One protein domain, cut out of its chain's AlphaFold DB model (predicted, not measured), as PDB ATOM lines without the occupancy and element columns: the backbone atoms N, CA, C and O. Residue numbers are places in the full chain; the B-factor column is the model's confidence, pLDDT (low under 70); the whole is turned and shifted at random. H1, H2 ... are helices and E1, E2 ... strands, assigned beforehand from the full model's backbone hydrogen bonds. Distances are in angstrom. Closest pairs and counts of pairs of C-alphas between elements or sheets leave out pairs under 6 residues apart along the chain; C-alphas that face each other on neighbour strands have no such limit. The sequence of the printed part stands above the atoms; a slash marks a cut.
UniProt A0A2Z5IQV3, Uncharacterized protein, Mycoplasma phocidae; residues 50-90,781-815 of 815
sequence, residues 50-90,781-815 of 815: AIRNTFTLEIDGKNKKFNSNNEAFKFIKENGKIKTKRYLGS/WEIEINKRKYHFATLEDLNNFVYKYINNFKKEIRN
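AT A GLANCE: This is residues 50 to 90 and 781 to 815 of the 815 residues of an uncharacterized protein of Mycoplasma phocidae (UniProt A0A2Z5IQV3). Two helices, H1 and H2, cross at a steep angle in the middle of a long shape, with the small hairpin E1 and E2 toward one end and a strongly twisted three-strand sheet toward the other. H2 covers one face of that sheet while H1 only grazes it; E3 pairs with E4 through residues 83 and 84, and its far part runs on to make one tip of the rod. The printed part has 76 residues, with two named helices and five named strands in the order E1 E2 H1 E3 E4 E5 H2, in the class mixed, helices and strands. The larger sheet has the order E3 E4 E5, all antiparallel, as is the pair E1 and E2. The whole is only just loose, close to compact, with a radius of gyration of the C-alphas of 14.0 A and spans of 52 by 23 by 18 A.

IN THESE COORDINATES: E1 is residues 55 to 59, beginning at C-alpha 55 (172.726, 210.335, 116.239), and E2 is residues 62 to 66. H1 is residues 69 to 79, 15.1 A long. E3, residues 83 to 88, is 16.8 A long and ends at C-alpha 88 (183.960, 229.086, 81.996). After the cut come E4, residues 781 to 785, and E5, residues 788 to 792. H2, residues 795 to 809, is 21.2 A long and ends at C-alpha 809 (179.404, 216.332, 112.614).

HOW THE PARTS SIT: E1 and E2 form a hairpin, with N 57 and O 64 at 2.9 A. E1 and H1 are near each other, with 8 pairs of C-alphas within 10 A. H1 touches residues 802 to 807 of H2, closest at the C-alphas of Phe 73 and Val 802, 6.7 A; they run opposite ways at a steep tilt of 62 degrees. H1 is on the sheet E3 E4 E5 but only grazes it with residues 76 to 79. E3 and E4 are antiparallel, with N 83 and O 782 at 2.9 A. E4 and E5 form a hairpin, with N 783 and O 790 at 3.0 A. H2 is on this sheet, in two layers, a helix on one face of a sheet, at a height over the sheet of 9.4 A. It lies over E5 and runs along the strands, only just, at 28 degrees to E5 on the local plane. The closest C-alphas of E1 and H2 are those of Leu 57 and Phe 809, 6.3 A. E2 and H2 are apart. In H1 and H2 every O i to N i+4 pair is within hydrogen-bond range.

THE WHOLE: The C-alphas farthest apart, those of Gly 89 and Asn 815, are 51.7 A apart. Residues 91 to 780 are cut out and not printed, and C-alphas 90 and 781 are 15.4 A apart across the cut. The links that are printed whole are tight. Residues 55 to 56 of E1 pair with residues 811 to 812, antiparallel. The mean pLDDT of the printed part is 82.0; residues 50 to 53, 80, 90 and 814 to 815 are under 70.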
ATOM      1  N   ALA A  50     174.361 195.813 121.083       35.72
ATOM      2  CA  ALA A  50     174.787 197.210 121.057       35.72
ATOM      3  C   ALA A  50     173.574 198.133 120.884       35.72
ATOM      4  O   ALA A  50     172.788 198.002 119.945       35.72
ATOM      5  N   ILE A  51     173.430 199.059 121.829       46.59
ATOM      6  CA  ILE A  51     172.505 200.195 121.831       46.59
ATOM      7  C   ILE A  51     172.372 200.741 120.399       46.59
ATOM      8  O   ILE A  51     173.381 201.037 119.756       46.59
ATOM      9  N   ARG A  52     171.142 200.870 119.868       49.97
ATOM     10  CA  ARG A  52     170.910 201.608 118.613       49.97
ATOM     11  C   ARG A  52     171.290 203.066 118.871       49.97
ATOM     12  O   ARG A  52     170.441 203.858 119.274       49.97
ATOM     13  N   ASN A  53     172.563 203.404 118.675       58.66
ATOM     14  CA  ASN A  53     173.076 204.761 118.815       58.66
ATOM     15  C   ASN A  53     172.502 205.600 117.674       58.66
ATOM     16  O   ASN A  53     173.114 205.776 116.619       58.66
ATOM     17  N   THR A  54     171.283 206.093 117.874       76.69
ATOM     18  CA  THR A  54     170.755 207.182 117.062       76.69
ATOM     19  C   THR A  54     171.676 208.382 117.236       76.69
ATOM     20  O   THR A  54     172.183 208.637 118.329       76.69
ATOM     21  N   PHE A  55     171.931 209.116 116.164       84.31
ATOM     22  CA  PHE A  55     172.726 210.335 116.239       84.31
ATOM     23  C   PHE A  55     171.945 211.503 115.663       84.31
ATOM     24  O   PHE A  55     171.017 211.336 114.869       84.31
ATOM     25  N   THR A  56     172.326 212.701 116.089       87.75
ATOM     26  CA  THR A  56     171.815 213.949 115.530       87.75
ATOM     27  C   THR A  56     172.834 214.564 114.587       87.75
ATOM     28  O   THR A  56     174.038 214.504 114.837       87.75
ATOM     29  N   LEU A  57     172.338 215.149 113.501       87.25
ATOM     30  CA  LEU A  57     173.109 215.976 112.582       87.25
ATOM     31  C   LEU A  57     172.355 217.288 112.370       87.25
ATOM     32  O   LEU A  57     171.142 217.278 112.138       87.25
ATOM     33  N   GLU A  58     173.064 218.408 112.424       82.56
ATOM     34  CA  GLU A  58     172.489 219.700 112.071       82.56
ATOM     35  C   GLU A  58     172.514 219.877 110.547       82.56
ATOM     36  O   GLU A  58     173.579 219.890 109.921       82.56
ATOM     37  N   ILE A  59     171.323 219.983 109.951       80.50
ATOM     38  CA  ILE A  59     171.124 220.212 108.517       80.50
ATOM     39  C   ILE A  59     170.141 221.371 108.347       80.50
ATOM     40  O   ILE A  59     169.000 221.310 108.810       80.50
ATOM     41  N   ASP A  60     170.596 222.416 107.669       78.06
ATOM     42  CA  ASP A  60     169.910 223.678 107.402       78.06
ATOM     43  C   ASP A  60     169.372 224.352 108.672       78.06
ATOM     44  O   ASP A  60     168.246 224.850 108.709       78.06
ATOM     45  N   GLY A  61     170.185 224.343 109.736       76.19
ATOM     46  CA  GLY A  61     169.847 224.934 111.036       76.19
ATOM     47  C   GLY A  61     168.840 224.120 111.854       76.19
ATOM     48  O   GLY A  61     168.253 224.639 112.802       76.19
ATOM     49  N   LYS A  62     168.587 222.856 111.483       83.06
ATOM     50  CA  LYS A  62     167.706 221.941 112.223       83.06
ATOM     51  C   LYS A  62     168.441 220.659 112.593       83.06
ATOM     52  O   LYS A  62     169.004 219.989 111.729       83.06
ATOM     53  N   ASN A  63     168.354 220.271 113.863       85.56
ATOM     54  CA  ASN A  63     168.826 218.969 114.327       85.56
ATOM     55  C   ASN A  63     167.888 217.867 113.829       85.56
ATOM     56  O   ASN A  63     166.708 217.839 114.180       85.56
ATOM     57  N   LYS A  64     168.416 216.950 113.019       86.75
ATOM     58  CA  LYS A  64     167.695 215.773 112.518       86.75
ATOM     59  C   LYS A  64     168.304 214.511 113.116       86.75
ATOM     60  O   LYS A  64     169.522 214.427 113.248       86.75
ATOM     61  N   LYS A  65     167.455 213.557 113.504       88.81
ATOM     62  CA  LYS A  65     167.862 212.261 114.065       88.81
ATOM     63  C   LYS A  65     167.938 211.213 112.960       88.81
ATOM     64  O   LYS A  65     167.038 211.155 112.128       88.81
ATOM     65  N   PHE A  66     168.974 210.380 112.995       89.12
ATOM     66  CA  PHE A  66     169.187 209.292 112.042       89.12
ATOM     67  C   PHE A  66     169.532 207.993 112.768       89.12
ATOM     68  O   PHE A  66     170.192 208.012 113.813       89.12
ATOM     69  N   ASN A  67     169.108 206.867 112.191       83.81
ATOM     70  CA  ASN A  67     169.385 205.531 112.719       83.81
ATOM     71  C   ASN A  67     170.651 204.913 112.106       83.81
ATOM     72  O   ASN A  67     171.157 203.918 112.616       83.81
ATOM     73  N   SER A  68     171.167 205.473 111.002       84.62
ATOM     74  CA  SER A  68     172.420 205.032 110.378       84.62
ATOM     75  C   SER A  68     173.090 206.129 109.542       84.62
ATOM     76  O   SER A  68     172.431 207.043 109.039       84.62
ATOM     77  N   ASN A  69     174.401 205.999 109.316       82.81
ATOM     78  CA  ASN A  69     175.151 206.884 108.414       82.81
ATOM     79  C   ASN A  69     174.624 206.833 106.970       82.81
ATOM     80  O   ASN A  69     174.611 207.852 106.286       82.81
ATOM     81  N   ASN A  70     174.152 205.671 106.508       84.31
ATOM     82  CA  ASN A  70     173.588 205.519 105.163       84.31
ATOM     83  C   ASN A  70     172.251 206.255 105.003       84.31
ATOM     84  O   ASN A  70     171.981 206.813 103.939       84.31
ATOM     85  N   GLU A  71     171.426 206.278 106.052       87.19
ATOM     86  CA  GLU A  71     170.179 207.047 106.080       87.19
ATOM     87  C   GLU A  71     170.467 208.550 106.006       87.19
ATOM     88  O   GLU A  71     169.912 209.240 105.151       87.19
ATOM     89  N   ALA A  72     171.418 209.039 106.811       85.75
ATOM     90  CA  ALA A  72     171.872 210.429 106.757       85.75
ATOM     91  C   ALA A  72     172.472 210.793 105.386       85.75
ATOM     92  O   ALA A  72     172.192 211.861 104.847       85.75
ATOM     93  N   PHE A  73     173.249 209.890 104.779       87.44
ATOM     94  CA  PHE A  73     173.850 210.088 103.460       87.44
ATOM     95  C   PHE A  73     172.803 210.257 102.360       87.44
ATOM     96  O   PHE A  73     172.865 211.224 101.597       87.44
ATOM     97  N   LYS A  74     171.811 209.357 102.297       86.75
ATOM     98  CA  LYS A  74     170.688 209.490 101.353       86.75
ATOM     99  C   LYS A  74     169.929 210.790 101.593       86.75
ATOM    100  O   LYS A  74     169.715 211.553 100.655       86.75
ATOM    101  N   PHE A  75     169.626 211.083 102.855       87.44
ATOM    102  CA  PHE A  75     168.894 212.280 103.236       87.44
ATOM    103  C   PHE A  75     169.598 213.576 102.806       87.44
ATOM    104  O   PHE A  75     168.939 214.479 102.292       87.44
ATOM    105  N   ILE A  76     170.919 213.680 103.003       86.69
ATOM    106  CA  ILE A  76     171.712 214.855 102.604       86.69
ATOM    107  C   ILE A  76     171.799 214.971 101.085       86.69
ATOM    108  O   ILE A  76     171.673 216.071 100.562       86.69
ATOM    109  N   LYS A  77     171.971 213.865 100.356       82.25
ATOM    110  CA  LYS A  77     171.978 213.913  98.887       82.25
ATOM    111  C   LYS A  77     170.644 214.376  98.304       82.25
ATOM    112  O   LYS A  77     170.630 215.135  97.338       82.25
ATOM    113  N   GLU A  78     169.541 213.909  98.882       80.81
ATOM    114  CA  GLU A  78     168.188 214.225  98.422       80.81
ATOM    115  C   GLU A  78     167.770 215.650  98.819       80.81
ATOM    116  O   GLU A  78     167.261 216.394  97.981       80.81
ATOM    117  N   ASN A  79     168.041 216.075 100.061       78.50
ATOM    118  CA  ASN A  79     167.668 217.415 100.540       78.50
ATOM    119  C   ASN A  79     168.686 218.508 100.203       78.50
ATOM    120  O   ASN A  79     168.292 219.662 100.061       78.50
ATOM    121  N   GLY A  80     169.960 218.158 100.013       69.06
ATOM    122  CA  GLY A  80     171.026 219.081  99.612       69.06
ATOM    123  C   GLY A  80     170.998 219.473  98.131       69.06
ATOM    124  O   GLY A  80     171.894 220.170  97.660       69.06
ATOM    125  N   LYS A  81     169.969 219.026  97.390       71.81
ATOM    126  CA  LYS A  81     169.656 219.393  95.997       71.81
ATOM    127  C   LYS A  81     170.883 219.363  95.078       71.81
ATOM    128  O   LYS A  81     171.266 220.390  94.521       71.81
ATOM    129  N   ILE A  82     171.463 218.176  94.890       83.50
ATOM    130  CA  ILE A  82     172.605 217.979  93.984       83.50
ATOM    131  C   ILE A  82     172.240 218.406  92.559       83.50
ATOM    132  O   ILE A  82     171.218 217.977  92.013       83.50
ATOM    133  N   LYS A  83     173.097 219.220  91.944       87.94
ATOM    134  CA  LYS A  83     172.960 219.684  90.560       87.94
ATOM    135  C   LYS A  83     174.295 219.621  89.841       87.94
ATOM    136  O   LYS A  83     175.347 219.579  90.466       87.94
ATOM    137  N   THR A  84     174.249 219.666  88.519       86.38
ATOM    138  CA  THR A  84     175.438 219.905  87.704       86.38
ATOM    139  C   THR A  84     175.374 221.333  87.186       86.38
ATOM    140  O   THR A  84     174.348 221.741  86.639       86.38
ATOM    141  N   LYS A  85     176.454 222.090  87.370       87.31
ATOM    142  CA  LYS A  85     176.593 223.462  86.882       87.31
ATOM    143  C   LYS A  85     177.785 223.596  85.954       87.31
ATOM    144  O   LYS A  85     178.819 222.962  86.169       87.31
ATOM    145  N   ARG A  86     177.625 224.444  84.940       86.06
ATOM    146  CA  ARG A  86     178.637 224.707  83.922       86.06
ATOM    147  C   ARG A  86     179.360 226.014  84.206       86.06
ATOM    148  O   ARG A  86     178.724 227.017  84.523       86.06
ATOM    149  N   TYR A  87     180.672 225.995  84.025       84.12
ATOM    150  CA  TYR A  87     181.553 227.128  84.271       84.12
ATOM    151  C   TYR A  87     182.519 227.352  83.097       84.12
ATOM    152  O   TYR A  87     182.823 226.430  82.331       84.12
ATOM    153  N   LEU A  88     182.974 228.598  82.962       77.88
ATOM    154  CA  LEU A  88     183.960 229.086  81.996       77.88
ATOM    155  C   LEU A  88     185.339 229.168  82.672       77.88
ATOM    156  O   LEU A  88     185.466 229.857  83.684       77.88
ATOM    157  N   GLY A  89     186.360 228.499  82.117       72.69
ATOM    158  CA  GLY A  89     187.754 228.595  82.587       72.69
ATOM    159  C   GLY A  89     188.506 227.256  82.604       72.69
ATOM    160  O   GLY A  89     188.096 226.282  81.974       72.69
ATOM    161  N   SER A  90     189.589 227.169  83.383       65.06
ATOM    162  CA  SER A  90     190.340 225.924  83.613       65.06
ATOM    163  C   SER A  90     190.205 225.427  85.058       65.06
ATOM    164  O   SER A  90     190.387 226.201  85.994       65.06
ATOM    165  N   TRP A 781     179.811 219.165  89.779       90.06
ATOM    166  CA  TRP A 781     178.750 218.735  90.679       90.06
ATOM    167  C   TRP A 781     178.646 219.717  91.847       90.06
ATOM    168  O   TRP A 781     179.619 219.915  92.566       90.06
ATOM    169  N   GLU A 782     177.483 220.324  92.035       90.69
ATOM    170  CA  GLU A 782     177.147 221.247  93.123       90.69
ATOM    171  C   GLU A 782     176.247 220.529  94.143       90.69
ATOM    172  O   GLU A 782     175.307 219.830  93.757       90.69
ATOM    173  N   ILE A 783     176.508 220.720  95.437       90.25
ATOM    174  CA  ILE A 783     175.593 220.370  96.536       90.25
ATOM    175  C   ILE A 783     175.514 221.535  97.521       90.25
ATOM    176  O   ILE A 783     176.525 222.180  97.808       90.25
ATOM    177  N   GLU A 784     174.324 221.805  98.050       88.88
ATOM    178  CA  GLU A 784     174.104 222.841  99.056       88.88
ATOM    179  C   GLU A 784     173.755 222.202 100.403       88.88
ATOM    180  O   GLU A 784     172.790 221.449 100.509       88.88
ATOM    181  N   ILE A 785     174.543 222.485 101.441       85.38
ATOM    182  CA  ILE A 785     174.305 222.003 102.809       85.38
ATOM    183  C   ILE A 785     174.495 223.183 103.757       85.38
ATOM    184  O   ILE A 785     175.520 223.866 103.689       85.38
ATOM    185  N   ASN A 786     173.532 223.435 104.646       82.62
ATOM    186  CA  ASN A 786     173.566 224.554 105.594       82.62
ATOM    187  C   ASN A 786     173.719 225.910 104.892       82.62
ATOM    188  O   ASN A 786     174.477 226.771 105.343       82.62
ATOM    189  N   LYS A 787     173.014 226.091 103.766       81.81
ATOM    190  CA  LYS A 787     173.088 227.291 102.906       81.81
ATOM    191  C   LYS A 787     174.493 227.590 102.352       81.81
ATOM    192  O   LYS A 787     174.770 228.714 101.940       81.81
ATOM    193  N   ARG A 788     175.394 226.601 102.352       84.56
ATOM    194  CA  ARG A 788     176.725 226.689 101.736       84.56
ATOM    195  C   ARG A 788     176.788 225.757 100.536       84.56
ATOM    196  O   ARG A 788     176.430 224.587 100.650       84.56
ATOM    197  N   LYS A 789     177.244 226.282  99.398       88.62
ATOM    198  CA  LYS A 789     177.403 225.533  98.145       88.62
ATOM    199  C   LYS A 789     178.819 224.988  98.031       88.62
ATOM    200  O   LYS A 789     179.784 225.728  98.198       88.62
ATOM    201  N   TYR A 790     178.924 223.711  97.695       88.50
ATOM    202  CA  TYR A 790     180.183 223.004  97.493       88.50
ATOM    203  C   TYR A 790     180.220 222.431  96.081       88.50
ATOM    204  O   TYR A 790     179.216 221.902  95.606       88.50
ATOM    205  N   HIS A 791     181.378 222.525  95.425       89.31
ATOM    206  CA  HIS A 791     181.555 222.154  94.025       89.31
ATOM    207  C   HIS A 791     182.628 221.081  93.857       89.31
ATOM    208  O   HIS A 791     183.722 221.195  94.406       89.31
ATOM    209  N   PHE A 792     182.337 220.062  93.052       89.00
ATOM    210  CA  PHE A 792     183.178 218.882  92.887       89.00
ATOM    211  C   PHE A 792     183.374 218.536  91.417       89.00
ATOM    212  O   PHE A 792     182.466 218.636  90.592       89.00
ATOM    213  N   ALA A 793     184.582 218.084  91.080       85.56
ATOM    214  CA  ALA A 793     184.904 217.667  89.718       85.56
ATOM    215  C   ALA A 793     184.208 216.354  89.325       85.56
ATOM    216  O   ALA A 793     183.907 216.162  88.148       85.56
ATOM    217  N   THR A 794     183.956 215.471  90.295       87.19
ATOM    218  CA  THR A 794     183.334 214.158  90.098       87.19
ATOM    219  C   THR A 794     182.274 213.893  91.165       87.19
ATOM    220  O   THR A 794     182.312 214.453  92.262       87.19
ATOM    221  N   LEU A 795     181.333 213.000  90.850       86.50
ATOM    222  CA  LEU A 795     180.322 212.543  91.805       86.50
ATOM    223  C   LEU A 795     180.950 211.769  92.978       86.50
ATOM    224  O   LEU A 795     180.429 211.791  94.086       86.50
ATOM    225  N   GLU A 796     182.069 211.085  92.743       89.50
ATOM    226  CA  GLU A 796     182.799 210.353  93.780       89.50
ATOM    227  C   GLU A 796     183.384 211.293  94.840       89.50
ATOM    228  O   GLU A 796     183.196 211.056  96.033       89.50
ATOM    229  N   ASP A 797     184.018 212.394  94.420       89.31
ATOM    230  CA  ASP A 797     184.564 213.398  95.341       89.31
ATOM    231  C   ASP A 797     183.447 214.010  96.208       89.31
ATOM    232  O   ASP A 797     183.600 214.119  97.427       89.31
ATOM    233  N   LEU A 798     182.289 214.308  95.605       91.25
ATOM    234  CA  LEU A 798     181.094 214.760  96.327       91.25
ATOM    235  C   LEU A 798     180.638 213.726  97.363       91.25
ATOM    236  O   LEU A 798     180.350 214.073  98.509       91.25
ATOM    237  N   ASN A 799     180.578 212.445  96.992       89.75
ATOM    238  CA  ASN A 799     180.153 211.381  97.906       89.75
ATOM    239  C   ASN A 799     181.107 211.259  99.096       89.75
ATOM    240  O   ASN A 799     180.657 211.202 100.239       89.75
ATOM    241  N   ASN A 800     182.412 211.261  98.833       89.56
ATOM    242  CA  ASN A 800     183.439 211.198  99.868       89.56
ATOM    243  C   ASN A 800     183.333 212.384 100.833       89.56
ATOM    244  O   ASN A 800     183.439 212.198 102.047       89.56
ATOM    245  N   PHE A 801     183.057 213.580 100.308       90.12
ATOM    246  CA  PHE A 801     182.787 214.757 101.126       90.12
ATOM    247  C   PHE A 801     181.561 214.569 102.029       90.12
ATOM    248  O   PHE A 801     181.666 214.775 103.235       90.12
ATOM    249  N   VAL A 802     180.420 214.114 101.492       89.00
ATOM    250  CA  VAL A 802     179.199 213.899 102.295       89.00
ATOM    251  C   VAL A 802     179.430 212.852 103.392       89.00
ATOM    252  O   VAL A 802     178.995 213.049 104.526       89.00
ATOM    253  N   TYR A 803     180.154 211.768 103.099       88.25
ATOM    254  CA  TYR A 803     180.511 210.767 104.110       88.25
ATOM    255  C   TYR A 803     181.383 211.349 105.230       88.25
ATOM    256  O   TYR A 803     181.079 211.143 106.408       88.25
ATOM    257  N   LYS A 804     182.439 212.099 104.884       87.69
ATOM    258  CA  LYS A 804     183.286 212.790 105.873       87.69
ATOM    259  C   LYS A 804     182.480 213.788 106.704       87.69
ATOM    260  O   LYS A 804     182.615 213.806 107.923       87.69
ATOM    261  N   TYR A 805     181.613 214.567 106.060       87.88
ATOM    262  CA  TYR A 805     180.743 215.534 106.720       87.88
ATOM    263  C   TYR A 805     179.863 214.860 107.784       87.88
ATOM    264  O   TYR A 805     179.856 215.283 108.937       87.88
ATOM    265  N   ILE A 806     179.184 213.760 107.444       88.50
ATOM    266  CA  ILE A 806     178.358 213.018 108.410       88.50
ATOM    267  C   ILE A 806     179.200 212.526 109.589       88.50
ATOM    268  O   ILE A 806     178.805 212.708 110.736       88.50
ATOM    269  N   ASN A 807     180.364 211.930 109.320       85.69
ATOM    270  CA  ASN A 807     181.214 211.370 110.369       85.69
ATOM    271  C   ASN A 807     181.780 212.430 111.320       85.69
ATOM    272  O   ASN A 807     181.866 212.172 112.517       85.69
ATOM    273  N   ASN A 808     182.133 213.608 110.806       85.31
ATOM    274  CA  ASN A 808     182.725 214.677 111.609       85.31
ATOM    275  C   ASN A 808     181.689 215.433 112.449       85.31
ATOM    276  O   ASN A 808     182.025 215.948 113.512       85.31
ATOM    277  N   PHE A 809     180.440 215.513 111.979       85.62
ATOM    278  CA  PHE A 809     179.404 216.332 112.614       85.62
ATOM    279  C   PHE A 809     178.295 215.526 113.299       85.62
ATOM    280  O   PHE A 809     177.416 216.129 113.923       85.62
ATOM    281  N   LYS A 810     178.310 214.186 113.226       86.62
ATOM    282  CA  LYS A 810     177.361 213.358 113.984       86.62
ATOM    283  C   LYS A 810     177.572 213.534 115.490       86.62
ATOM    284  O   LYS A 810     178.691 213.464 115.992       86.62
ATOM    285  N   LYS A 811     176.476 213.709 116.224       85.31
ATOM    286  CA  LYS A 811     176.455 213.705 117.694       85.31
ATOM    287  C   LYS A 811     175.650 212.509 118.170       85.31
ATOM    288  O   LYS A 811     174.433 212.474 117.983       85.31
ATOM    289  N   GLU A 812     176.332 211.520 118.736       83.12
ATOM    290  CA  GLU A 812     175.690 210.300 119.228       83.12
ATOM    291  C   GLU A 812     174.781 210.615 120.418       83.12
ATOM    292  O   GLU A 812     175.177 211.312 121.352       83.12
ATOM    293  N   ILE A 813     173.550 210.109 120.372       74.62
ATOM    294  CA  ILE A 813     172.637 210.136 121.508       74.62
ATOM    295  C   ILE A 813     172.911 208.857 122.293       74.62
ATOM    296  O   ILE A 813     172.591 207.761 121.831       74.62
ATOM    297  N   ARG A 814     173.523 208.999 123.468       58.16
ATOM    298  CA  ARG A 814     173.542 207.928 124.463       58.16
ATOM    299  C   ARG A 814     172.221 208.006 125.223       58.16
ATOM    300  O   ARG A 814     171.914 209.069 125.759       58.16
ATOM    301  N   ASN A 815     171.440 206.929 125.185       50.34
ATOM    302  CA  ASN A 815     170.309 206.766 126.097       50.34
ATOM    303  C   ASN A 815     170.815 206.493 127.508       50.34
ATOM    304  O   ASN A 815     171.800 205.726 127.619       50.34
TER     305      ASN A 815